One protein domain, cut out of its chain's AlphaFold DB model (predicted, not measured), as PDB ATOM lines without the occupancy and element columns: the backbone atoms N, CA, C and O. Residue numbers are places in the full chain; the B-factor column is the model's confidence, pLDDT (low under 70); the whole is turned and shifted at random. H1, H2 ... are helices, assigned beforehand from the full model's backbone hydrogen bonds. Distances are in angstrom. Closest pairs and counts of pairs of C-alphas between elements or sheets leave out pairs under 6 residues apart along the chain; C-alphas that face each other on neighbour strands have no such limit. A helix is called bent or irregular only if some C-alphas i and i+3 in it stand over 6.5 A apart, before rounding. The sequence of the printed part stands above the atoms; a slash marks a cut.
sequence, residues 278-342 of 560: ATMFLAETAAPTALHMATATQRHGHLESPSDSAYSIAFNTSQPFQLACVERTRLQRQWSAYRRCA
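What this domain is: This is residues 278 to 342 of the 560 residues of the protein "Toxin biosynthesis regulatory protein" of Lasallia pustulata (UniProt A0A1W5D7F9). Five helices make a ring drawn out lengthwise: H1 and then H2 run along one long side, the chain folds back through residues 301 to 309, and H3 and H4 follow on the return. H5 closes one end and meets the start of H1 about perpendicular, while H3 packs on H1 and H2 near where those two join. The printed part has 65 residues, with five named helices in the order H1 to H5 and no named strand: all helix. It is compact, with a radius of gyration of the C-alphas of 12.3 A, yet elongated, spanning 35 by 22 by 17 A.

Where its parts are: Find C-alpha 278 at (-30.196, -22.614, -18.041); from there H1 runs 18.0 A to residue 291. It is irregular, but only just: C-alphas 284 and 287 are 6.9 A apart. Next look at H2, residues 293 to 300, 10.4 A; H3, residues 310 to 314, 6.1 A; and H4, residues 321 to 327, 10.0 A. H5, residues 329 to 341, runs 18.6 A to C-alpha 341 at (-28.437, -16.444, -15.442).

How they stand to each other: Begin at H1: its residues 278 to 282 alone touch H5, about perpendicular at 89 degrees, and the closest C-alphas, of Ala 278 and Tyr 338, are 3.9 A apart. Its residues 285 to 290 alone touch H3, closest at the C-alphas of Thr 289 and Tyr 311, 4.9 A. H1 and H2 meet only through their link. H2 touches H3, closest at the C-alphas of Met 293 and Ala 310, 4.9 A. H3 and H4 are close but not clearly touching: the closest C-alphas, of Tyr 311 and Phe 321, are 7.0 A apart. H4 and H5 touch only at the corner, with residues 331 to 332 of H5 alone, at a steep tilt of 51 degrees, opposite ways; the C-alphas of Cys 325 and Gln 332 come closest, 4.7 A. H1 and H4 are apart. Every O i to N i+4 pair is within hydrogen-bond range in H2, H3, H4 and H5, and 7 of 10 in H1.

The domain as a whole: The farthest C-alphas, of His 302 and Cys 341, are 35.7 A apart, while those of Ala 278 and Ala 342, first and last printed, are 8.9 A apart. The printed part has no cut and no long link. In the B-factor column, residues 300 to 307 are under 70; the mean pLDDT of the printed part is 86.7.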
ATOM      1  N   ALA A 278     -29.501 -23.858 -17.722       96.81
ATOM      2  CA  ALA A 278     -30.196 -22.614 -18.041       96.81
ATOM      3  C   ALA A 278     -30.575 -22.523 -19.526       96.81
ATOM      4  O   ALA A 278     -31.676 -22.095 -19.868       96.81
ATOM      5  N   THR A 279     -29.674 -22.949 -20.412       97.12
ATOM      6  CA  THR A 279     -29.904 -22.952 -21.861       97.12
ATOM      7  C   THR A 279     -30.954 -23.984 -22.258       97.12
ATOM      8  O   THR A 279     -31.835 -23.687 -23.065       97.12
ATOM      9  N   MET A 280     -30.905 -25.178 -21.659       97.69
ATOM     10  CA  MET A 280     -31.914 -26.208 -21.884       97.69
ATOM     11  C   MET A 280     -33.282 -25.742 -21.382       97.69
ATOM     12  O   MET A 280     -34.250 -25.877 -22.116       97.69
ATOM     13  N   PHE A 281     -33.369 -25.088 -20.214       97.69
ATOM     14  CA  PHE A 281     -34.622 -24.468 -19.762       97.69
ATOM     15  C   PHE A 281     -35.159 -23.442 -20.767       97.69
ATOM     16  O   PHE A 281     -36.340 -23.463 -21.120       97.69
ATOM     17  N   LEU A 282     -34.286 -22.541 -21.232       97.25
ATOM     18  CA  LEU A 282     -34.653 -21.486 -22.170       97.25
ATOM     19  C   LEU A 282     -35.219 -22.077 -23.466       97.25
ATOM     20  O   LEU A 282     -36.263 -21.631 -23.935       97.25
ATOM     21  N   ALA A 283     -34.564 -23.099 -24.019       97.81
ATOM     22  CA  ALA A 283     -34.954 -23.701 -25.289       97.81
ATOM     23  C   ALA A 283     -36.132 -24.685 -25.176       97.81
ATOM     24  O   ALA A 283     -36.959 -24.756 -26.083       97.81
ATOM     25  N   GLU A 284     -36.199 -25.472 -24.099       96.81
ATOM     26  CA  GLU A 284     -37.195 -26.538 -23.919       96.81
ATOM     27  C   GLU A 284     -38.481 -26.048 -23.271       96.81
ATOM     28  O   GLU A 284     -39.514 -26.673 -23.476       96.81
ATOM     29  N   THR A 285     -38.430 -24.979 -22.472       96.75
ATOM     30  CA  THR A 285     -39.568 -24.518 -21.667       96.75
ATOM     31  C   THR A 285     -39.891 -23.055 -21.916       96.75
ATOM     32  O   THR A 285     -40.972 -22.761 -22.417       96.75
ATOM     33  N   ALA A 286     -38.965 -22.135 -21.629       95.94
ATOM     34  CA  ALA A 286     -39.284 -20.708 -21.647       95.94
ATOM     35  C   ALA A 286     -39.676 -20.202 -23.044       95.94
ATOM     36  O   ALA A 286     -40.704 -19.546 -23.180       95.94
ATOM     37  N   ALA A 287     -38.909 -20.532 -24.091       96.75
ATOM     38  CA  ALA A 287     -39.195 -20.073 -25.449       96.75
ATOM     39  C   ALA A 287     -40.513 -20.648 -26.014       96.75
ATOM     40  O   ALA A 287     -41.342 -19.852 -26.463       96.75
ATOM     41  N   PRO A 288     -40.788 -21.971 -25.949       96.88
ATOM     42  CA  PRO A 288     -42.092 -22.506 -26.342       96.88
ATOM     43  C   PRO A 288     -43.255 -21.861 -25.584       96.88
ATOM     44  O   PRO A 288     -44.249 -21.483 -26.201       96.88
ATOM     45  N   THR A 289     -43.126 -21.686 -24.267       96.31
ATOM     46  CA  THR A 289     -44.143 -21.033 -23.434       96.31
ATOM     47  C   THR A 289     -44.361 -19.572 -23.836       96.31
ATOM     48  O   THR A 289     -45.504 -19.166 -24.038       96.31
ATOM     49  N   ALA A 290     -43.294 -18.799 -24.047       95.56
ATOM     50  CA  ALA A 290     -43.385 -17.407 -24.479       95.56
ATOM     51  C   ALA A 290     -44.092 -17.259 -25.835       95.56
ATOM     52  O   ALA A 290     -44.941 -16.384 -26.002       95.56
ATOM     53  N   LEU A 291     -43.803 -18.147 -26.792       95.50
ATOM     54  CA  LEU A 291     -44.429 -18.129 -28.119       95.50
ATOM     55  C   LEU A 291     -45.929 -18.479 -28.091       95.50
ATOM     56  O   LEU A 291     -46.662 -18.060 -28.983       95.50
ATOM     57  N   HIS A 292     -46.408 -19.182 -27.058       95.12
ATOM     58  CA  HIS A 292     -47.835 -19.482 -26.867       95.12
ATOM     59  C   HIS A 292     -48.596 -18.400 -26.088       95.12
ATOM     60  O   HIS A 292     -49.811 -18.517 -25.912       95.12
ATOM     61  N   MET A 293     -47.927 -17.325 -25.656       91.81
ATOM     62  CA  MET A 293     -48.555 -16.242 -24.895       91.81
ATOM     63  C   MET A 293     -49.757 -15.634 -25.628       91.81
ATOM     64  O   MET A 293     -50.803 -15.450 -25.020       91.81
ATOM     65  N   ALA A 294     -49.655 -15.397 -26.941       91.25
ATOM     66  CA  ALA A 294     -50.759 -14.838 -27.725       91.25
ATOM     67  C   ALA A 294     -52.009 -15.739 -27.709       91.25
ATOM     68  O   ALA A 294     -53.129 -15.254 -27.553       91.25
ATOM     69  N   THR A 295     -51.822 -17.058 -27.817       90.75
ATOM     70  CA  THR A 295     -52.914 -18.036 -27.708       90.75
ATOM     71  C   THR A 295     -53.511 -18.053 -26.302       90.75
ATOM     72  O   THR A 295     -54.731 -18.137 -26.162       90.75
ATOM     73  N   ALA A 296     -52.678 -17.934 -25.263       87.75
ATOM     74  CA  ALA A 296     -53.140 -17.824 -23.881       87.75
ATOM     75  C   ALA A 296     -54.016 -16.586 -23.671       87.75
ATOM     76  O   ALA A 296     -55.120 -16.702 -23.143       87.75
ATOM     77  N   THR A 297     -53.579 -15.426 -24.168       86.88
ATOM     78  CA  THR A 297     -54.336 -14.170 -24.095       86.88
ATOM     79  C   THR A 297     -55.696 -14.280 -24.786       86.88
ATOM     80  O   THR A 297     -56.702 -13.851 -24.228       86.88
ATOM     81  N   GLN A 298     -55.755 -14.902 -25.967       85.81
ATOM     82  CA  GLN A 298     -57.019 -15.115 -26.682       85.81
ATOM     83  C   GLN A 298     -58.002 -15.992 -25.893       85.81
ATOM     84  O   GLN A 298     -59.200 -15.727 -25.911       85.81
ATOM     85  N   ARG A 299     -57.518 -17.023 -25.189       78.44
ATOM     86  CA  ARG A 299     -58.372 -17.919 -24.389       78.44
ATOM     87  C   ARG A 299     -58.834 -17.288 -23.076       78.44
ATOM     88  O   ARG A 299     -60.005 -17.422 -22.735       78.44
ATOM     89  N   HIS A 300     -57.957 -16.544 -22.400       68.19
ATOM     90  CA  HIS A 300     -58.282 -15.830 -21.159       68.19
ATOM     91  C   HIS A 300     -59.401 -14.790 -21.342       68.19
ATOM     92  O   HIS A 300     -60.186 -14.570 -20.427       68.19
ATOM     93  N   GLY A 301     -59.527 -14.186 -22.531       55.62
ATOM     94  CA  GLY A 301     -60.644 -13.286 -22.853       55.62
ATOM     95  C   GLY A 301     -62.014 -13.974 -22.974       55.62
ATOM     96  O   GLY A 301     -63.029 -13.285 -23.038       55.62
ATOM     97  N   HIS A 302     -62.060 -15.311 -23.012       49.38
ATOM     98  CA  HIS A 302     -63.283 -16.097 -23.204       49.38
ATOM     99  C   HIS A 302     -63.614 -17.058 -22.047       49.38
ATOM    100  O   HIS A 302     -64.772 -17.458 -21.927       49.38
ATOM    101  N   LEU A 303     -62.646 -17.437 -21.204       47.81
ATOM    102  CA  LEU A 303     -62.815 -18.386 -20.097       47.81
ATOM    103  C   LEU A 303     -62.044 -17.898 -18.858       47.81
ATOM    104  O   LEU A 303     -60.820 -17.800 -18.885       47.81
ATOM    105  N   GLU A 304     -62.751 -17.644 -17.754       45.28
ATOM    106  CA  GLU A 304     -62.187 -17.296 -16.435       45.28
ATOM    107  C   GLU A 304     -61.586 -18.528 -15.725       45.28
ATOM    108  O   GLU A 304     -61.941 -18.850 -14.592       45.28
ATOM    109  N   SER A 305     -60.712 -19.286 -16.390       53.44
ATOM    110  CA  SER A 305     -60.018 -20.407 -15.748       53.44
ATOM    111  C   SER A 305     -58.603 -19.989 -15.336       53.44
ATOM    112  O   SER A 305     -57.759 -19.775 -16.208       53.44
ATOM    113  N   PRO A 306     -58.272 -19.969 -14.027       55.44
ATOM    114  CA  PRO A 306     -56.921 -19.683 -13.525       55.44
ATOM    115  C   PRO A 306     -55.832 -20.642 -14.042       55.44
ATOM    116  O   PRO A 306     -54.646 -20.412 -13.815       55.44
ATOM    117  N   SER A 307     -56.227 -21.739 -14.701       59.34
ATOM    118  CA  SER A 307     -55.336 -22.804 -15.178       59.34
ATOM    119  C   SER A 307     -54.795 -22.605 -16.602       59.34
ATOM    120  O   SER A 307     -53.889 -23.333 -17.010       59.34
ATOM    121  N   ASP A 308     -55.255 -21.590 -17.341       70.19
ATOM    122  CA  ASP A 308     -54.869 -21.354 -18.742       70.19
ATOM    123  C   ASP A 308     -53.654 -20.416 -18.877       70.19
ATOM    124  O   ASP A 308     -53.705 -19.360 -19.505       70.19
ATOM    125  N   SER A 309     -52.532 -20.780 -18.253       85.19
ATOM    126  CA  SER A 309     -51.231 -20.142 -18.510       85.19
ATOM    127  C   SER A 309     -50.691 -20.454 -19.913       85.19
ATOM    128  O   SER A 309     -51.044 -21.456 -20.541       85.19
ATOM    129  N   ALA A 310     -49.756 -19.639 -20.408       92.12
ATOM    130  CA  ALA A 310     -49.069 -19.952 -21.663       92.12
ATOM    131  C   ALA A 310     -48.278 -21.273 -21.570       92.12
ATOM    132  O   ALA A 310     -48.180 -22.011 -22.552       92.12
ATOM    133  N   TYR A 311     -47.777 -21.614 -20.377       93.44
ATOM    134  CA  TYR A 311     -47.151 -22.904 -20.086       93.44
ATOM    135  C   TYR A 311     -48.111 -24.088 -20.269       93.44
ATOM    136  O   TYR A 311     -47.794 -25.020 -21.011       93.44
ATOM    137  N   SER A 312     -49.293 -24.052 -19.645       91.00
ATOM    138  CA  SER A 312     -50.270 -25.148 -19.740       91.00
ATOM    139  C   SER A 312     -50.717 -25.398 -21.179       91.00
ATOM    140  O   SER A 312     -50.864 -26.551 -21.588       91.00
ATOM    141  N   ILE A 313     -50.835 -24.338 -21.984       91.31
ATOM    142  CA  ILE A 313     -51.146 -24.440 -23.414       91.31
ATOM    143  C   ILE A 313     -49.980 -25.049 -24.198       91.31
ATOM    144  O   ILE A 313     -50.198 -25.996 -24.953       91.31
ATOM    145  N   ALA A 314     -48.755 -24.546 -24.014       94.44
ATOM    146  CA  ALA A 314     -47.578 -25.013 -24.751       94.44
ATOM    147  C   ALA A 314     -47.283 -26.508 -24.524       94.44
ATOM    148  O   ALA A 314     -46.826 -27.193 -25.437       94.44
ATOM    149  N   PHE A 315     -47.569 -27.020 -23.322       93.56
ATOM    150  CA  PHE A 315     -47.323 -28.416 -22.946       93.56
ATOM    151  C   PHE A 315     -48.583 -29.281 -22.883       93.56
ATOM    152  O   PHE A 315     -48.496 -30.436 -22.467       93.56
ATOM    153  N   ASN A 316     -49.736 -28.742 -23.297       91.81
ATOM    154  CA  ASN A 316     -51.036 -29.412 -23.251       91.81
ATOM    155  C   ASN A 316     -51.282 -30.122 -21.903       91.81
ATOM    156  O   ASN A 316     -51.542 -31.326 -21.843       91.81
ATOM    157  N   THR A 317     -51.124 -29.379 -20.808       90.38
ATOM    158  CA  THR A 317     -51.216 -29.895 -19.439       90.38
ATOM    159  C   THR A 317     -52.106 -29.009 -18.584       90.38
ATOM    160  O   THR A 317     -52.079 -27.794 -18.714       90.38
ATOM    161  N   SER A 318     -52.874 -29.605 -17.675       85.81
ATOM    162  CA  SER A 318     -53.618 -28.873 -16.644       85.81
ATOM    163  C   SER A 318     -52.780 -28.595 -15.392       85.81
ATOM    164  O   SER A 318     -53.248 -27.925 -14.473       85.81
ATOM    165  N   GLN A 319     -51.551 -29.120 -15.326       87.62
ATOM    166  CA  GLN A 319     -50.685 -28.978 -14.166       87.62
ATOM    167  C   GLN A 319     -50.017 -27.588 -14.139       87.62
ATOM    168  O   GLN A 319     -49.323 -27.230 -15.093       87.62
ATOM    169  N   PRO A 320     -50.139 -26.830 -13.033       86.81
ATOM    170  CA  PRO A 320     -49.383 -25.600 -12.816       86.81
ATOM    171  C   PRO A 320     -47.868 -25.821 -12.874       86.81
ATOM    172  O   PRO A 320     -47.352 -26.817 -12.359       86.81
ATOM    173  N   PHE A 321     -47.138 -24.854 -13.431       89.88
ATOM    174  CA  PHE A 321     -45.681 -24.925 -13.577       89.88
ATOM    175  C   PHE A 321     -44.952 -25.171 -12.246       89.88
ATOM    176  O   PHE A 321     -44.012 -25.966 -12.190       89.88
ATOM    177  N   GLN A 322     -45.404 -24.543 -11.155       86.00
ATOM    178  CA  GLN A 322     -44.799 -24.710  -9.833       86.00
ATOM    179  C   GLN A 322     -44.895 -26.162  -9.341       86.00
ATOM    180  O   GLN A 322     -43.921 -26.694  -8.814       86.00
ATOM    181  N   LEU A 323     -46.039 -26.825  -9.557       86.75
ATOM    182  CA  LEU A 323     -46.211 -28.237  -9.203       86.75
ATOM    183  C   LEU A 323     -45.351 -29.140 -10.092       86.75
ATOM    184  O   LEU A 323     -44.673 -30.031  -9.586       86.75
ATOM    185  N   ALA A 324     -45.290 -28.849 -11.395       90.75
ATOM    186  CA  ALA A 324     -44.424 -29.578 -12.318       90.75
ATOM    187  C   ALA A 324     -42.941 -29.496 -11.910       90.75
ATOM    188  O   ALA A 324     -42.210 -30.476 -12.044       90.75
ATOM    189  N   CYS A 325     -42.492 -28.354 -11.381       89.62
ATOM    190  CA  CYS A 325     -41.138 -28.189 -10.858       89.62
ATOM    191  C   CYS A 325     -40.874 -29.063  -9.622       89.62
ATOM    192  O   CYS A 325     -39.836 -29.715  -9.550       89.62
ATOM    193  N   VAL A 326     -41.812 -29.123  -8.670       88.06
ATOM    194  CA  VAL A 326     -41.674 -29.971  -7.470       88.06
ATOM    195  C   VAL A 326     -41.570 -31.451  -7.846       88.06
ATOM    196  O   VAL A 326     -40.748 -32.174  -7.288       88.06
ATOM    197  N   GLU A 327     -42.357 -31.901  -8.822       91.00
ATOM    198  CA  GLU A 327     -42.364 -33.301  -9.255       91.00
ATOM    199  C   GLU A 327     -41.174 -33.668 -10.154       91.00
ATOM    200  O   GLU A 327     -40.693 -34.803 -10.125       91.00
ATOM    201  N   ARG A 328     -40.679 -32.727 -10.967       93.56
ATOM    202  CA  ARG A 328     -39.624 -32.973 -11.961       93.56
ATOM    203  C   ARG A 328     -38.327 -32.288 -11.550       93.56
ATOM    204  O   ARG A 328     -38.050 -31.150 -11.927       93.56
ATOM    205  N   THR A 329     -37.460 -33.035 -10.875       93.69
ATOM    206  CA  THR A 329     -36.162 -32.541 -10.375       93.69
ATOM    207  C   THR A 329     -35.274 -31.918 -11.461       93.69
ATOM    208  O   THR A 329     -34.649 -30.887 -11.213       93.69
ATOM    209  N   ARG A 330     -35.250 -32.479 -12.684       95.12
ATOM    210  CA  ARG A 330     -34.537 -31.881 -13.836       95.12
ATOM    211  C   ARG A 330     -35.082 -30.492 -14.172       95.12
ATOM    212  O   ARG A 330     -34.286 -29.573 -14.335       95.12
ATOM    213  N   LEU A 331     -36.406 -30.340 -14.237       95.12
ATOM    214  CA  LEU A 331     -37.056 -29.068 -14.557       95.12
ATOM    215  C   LEU A 331     -36.760 -28.021 -13.480       95.12
ATOM    216  O   LEU A 331     -36.370 -26.910 -13.815       95.12
ATOM    217  N   GLN A 332     -36.852 -28.389 -12.199       92.88
ATOM    218  CA  GLN A 332     -36.517 -27.489 -11.091       92.88
ATOM    219  C   GLN A 332     -35.050 -27.045 -11.122       92.88
ATOM    220  O   GLN A 332     -34.750 -25.866 -10.929       92.88
ATOM    221  N   ARG A 333     -34.124 -27.972 -11.396       94.50
ATOM    222  CA  ARG A 333     -32.695 -27.660 -11.540       94.50
ATOM    223  C   ARG A 333     -32.468 -26.670 -12.685       94.50
ATOM    224  O   ARG A 333     -31.863 -25.621 -12.471       94.50
ATOM    225  N   GLN A 334     -33.010 -26.972 -13.862       95.62
ATOM    226  CA  GLN A 334     -32.946 -26.138 -15.065       95.62
ATOM    227  C   GLN A 334     -33.542 -24.740 -14.839       95.62
ATOM    228  O   GLN A 334     -32.897 -23.734 -15.131       95.62
ATOM    229  N   TRP A 335     -34.724 -24.672 -14.225       92.25
ATOM    230  CA  TRP A 335     -35.390 -23.431 -13.837       92.25
ATOM    231  C   TRP A 335     -34.524 -22.583 -12.900       92.25
ATOM    232  O   TRP A 335     -34.281 -21.407 -13.168       92.25
ATOM    233  N   SER A 336     -33.990 -23.186 -11.833       88.81
ATOM    234  CA  SER A 336     -33.134 -22.482 -10.870       88.81
ATOM    235  C   SER A 336     -31.863 -21.916 -11.518       88.81
ATOM    236  O   SER A 336     -31.425 -20.811 -11.190       88.81
ATOM    237  N   ALA A 337     -31.287 -22.645 -12.476       91.62
ATOM    238  CA  ALA A 337     -30.110 -22.213 -13.212       91.62
ATOM    239  C   ALA A 337     -30.426 -21.060 -14.176       91.62
ATOM    240  O   ALA A 337     -29.664 -20.092 -14.249       91.62
ATOM    241  N   TYR A 338     -31.570 -21.126 -14.866       92.88
ATOM    242  CA  TYR A 338     -32.049 -20.055 -15.736       92.88
ATOM    243  C   TYR A 338     -32.300 -18.758 -14.968       92.88
ATOM    244  O   TYR A 338     -31.781 -17.720 -15.371       92.88
ATOM    245  N   ARG A 339     -33.003 -18.813 -13.827       86.44
ATOM    246  CA  ARG A 339     -33.242 -17.634 -12.971       86.44
ATOM    247  C   ARG A 339     -31.940 -16.934 -12.587       86.44
ATOM    248  O   ARG A 339     -31.820 -15.720 -12.743       86.44
ATOM    249  N   ARG A 340     -30.928 -17.713 -12.189       83.25
ATOM    250  CA  ARG A 340     -29.593 -17.204 -11.854       83.25
ATOM    251  C   ARG A 340     -28.930 -16.487 -13.032       83.25
ATOM    252  O   ARG A 340     -28.380 -15.405 -12.850       83.25
ATOM    253  N   CYS A 341     -29.013 -17.051 -14.237       84.38
ATOM    254  CA  CYS A 341     -28.437 -16.444 -15.442       84.38
ATOM    255  C   CYS A 341     -29.217 -15.207 -15.912       84.38
ATOM    256  O   CYS A 341     -28.612 -14.230 -16.346       84.38
ATOM    257  N   ALA A 342     -30.544 -15.212 -15.774       79.94
ATOM    258  CA  ALA A 342     -31.401 -14.064 -16.062       79.94
ATOM    259  C   ALA A 342     -31.265 -12.940 -15.013       79.94
ATOM    260  O   ALA A 342     -31.882 -11.882 -15.158       79.94
TER     261      ALA A 342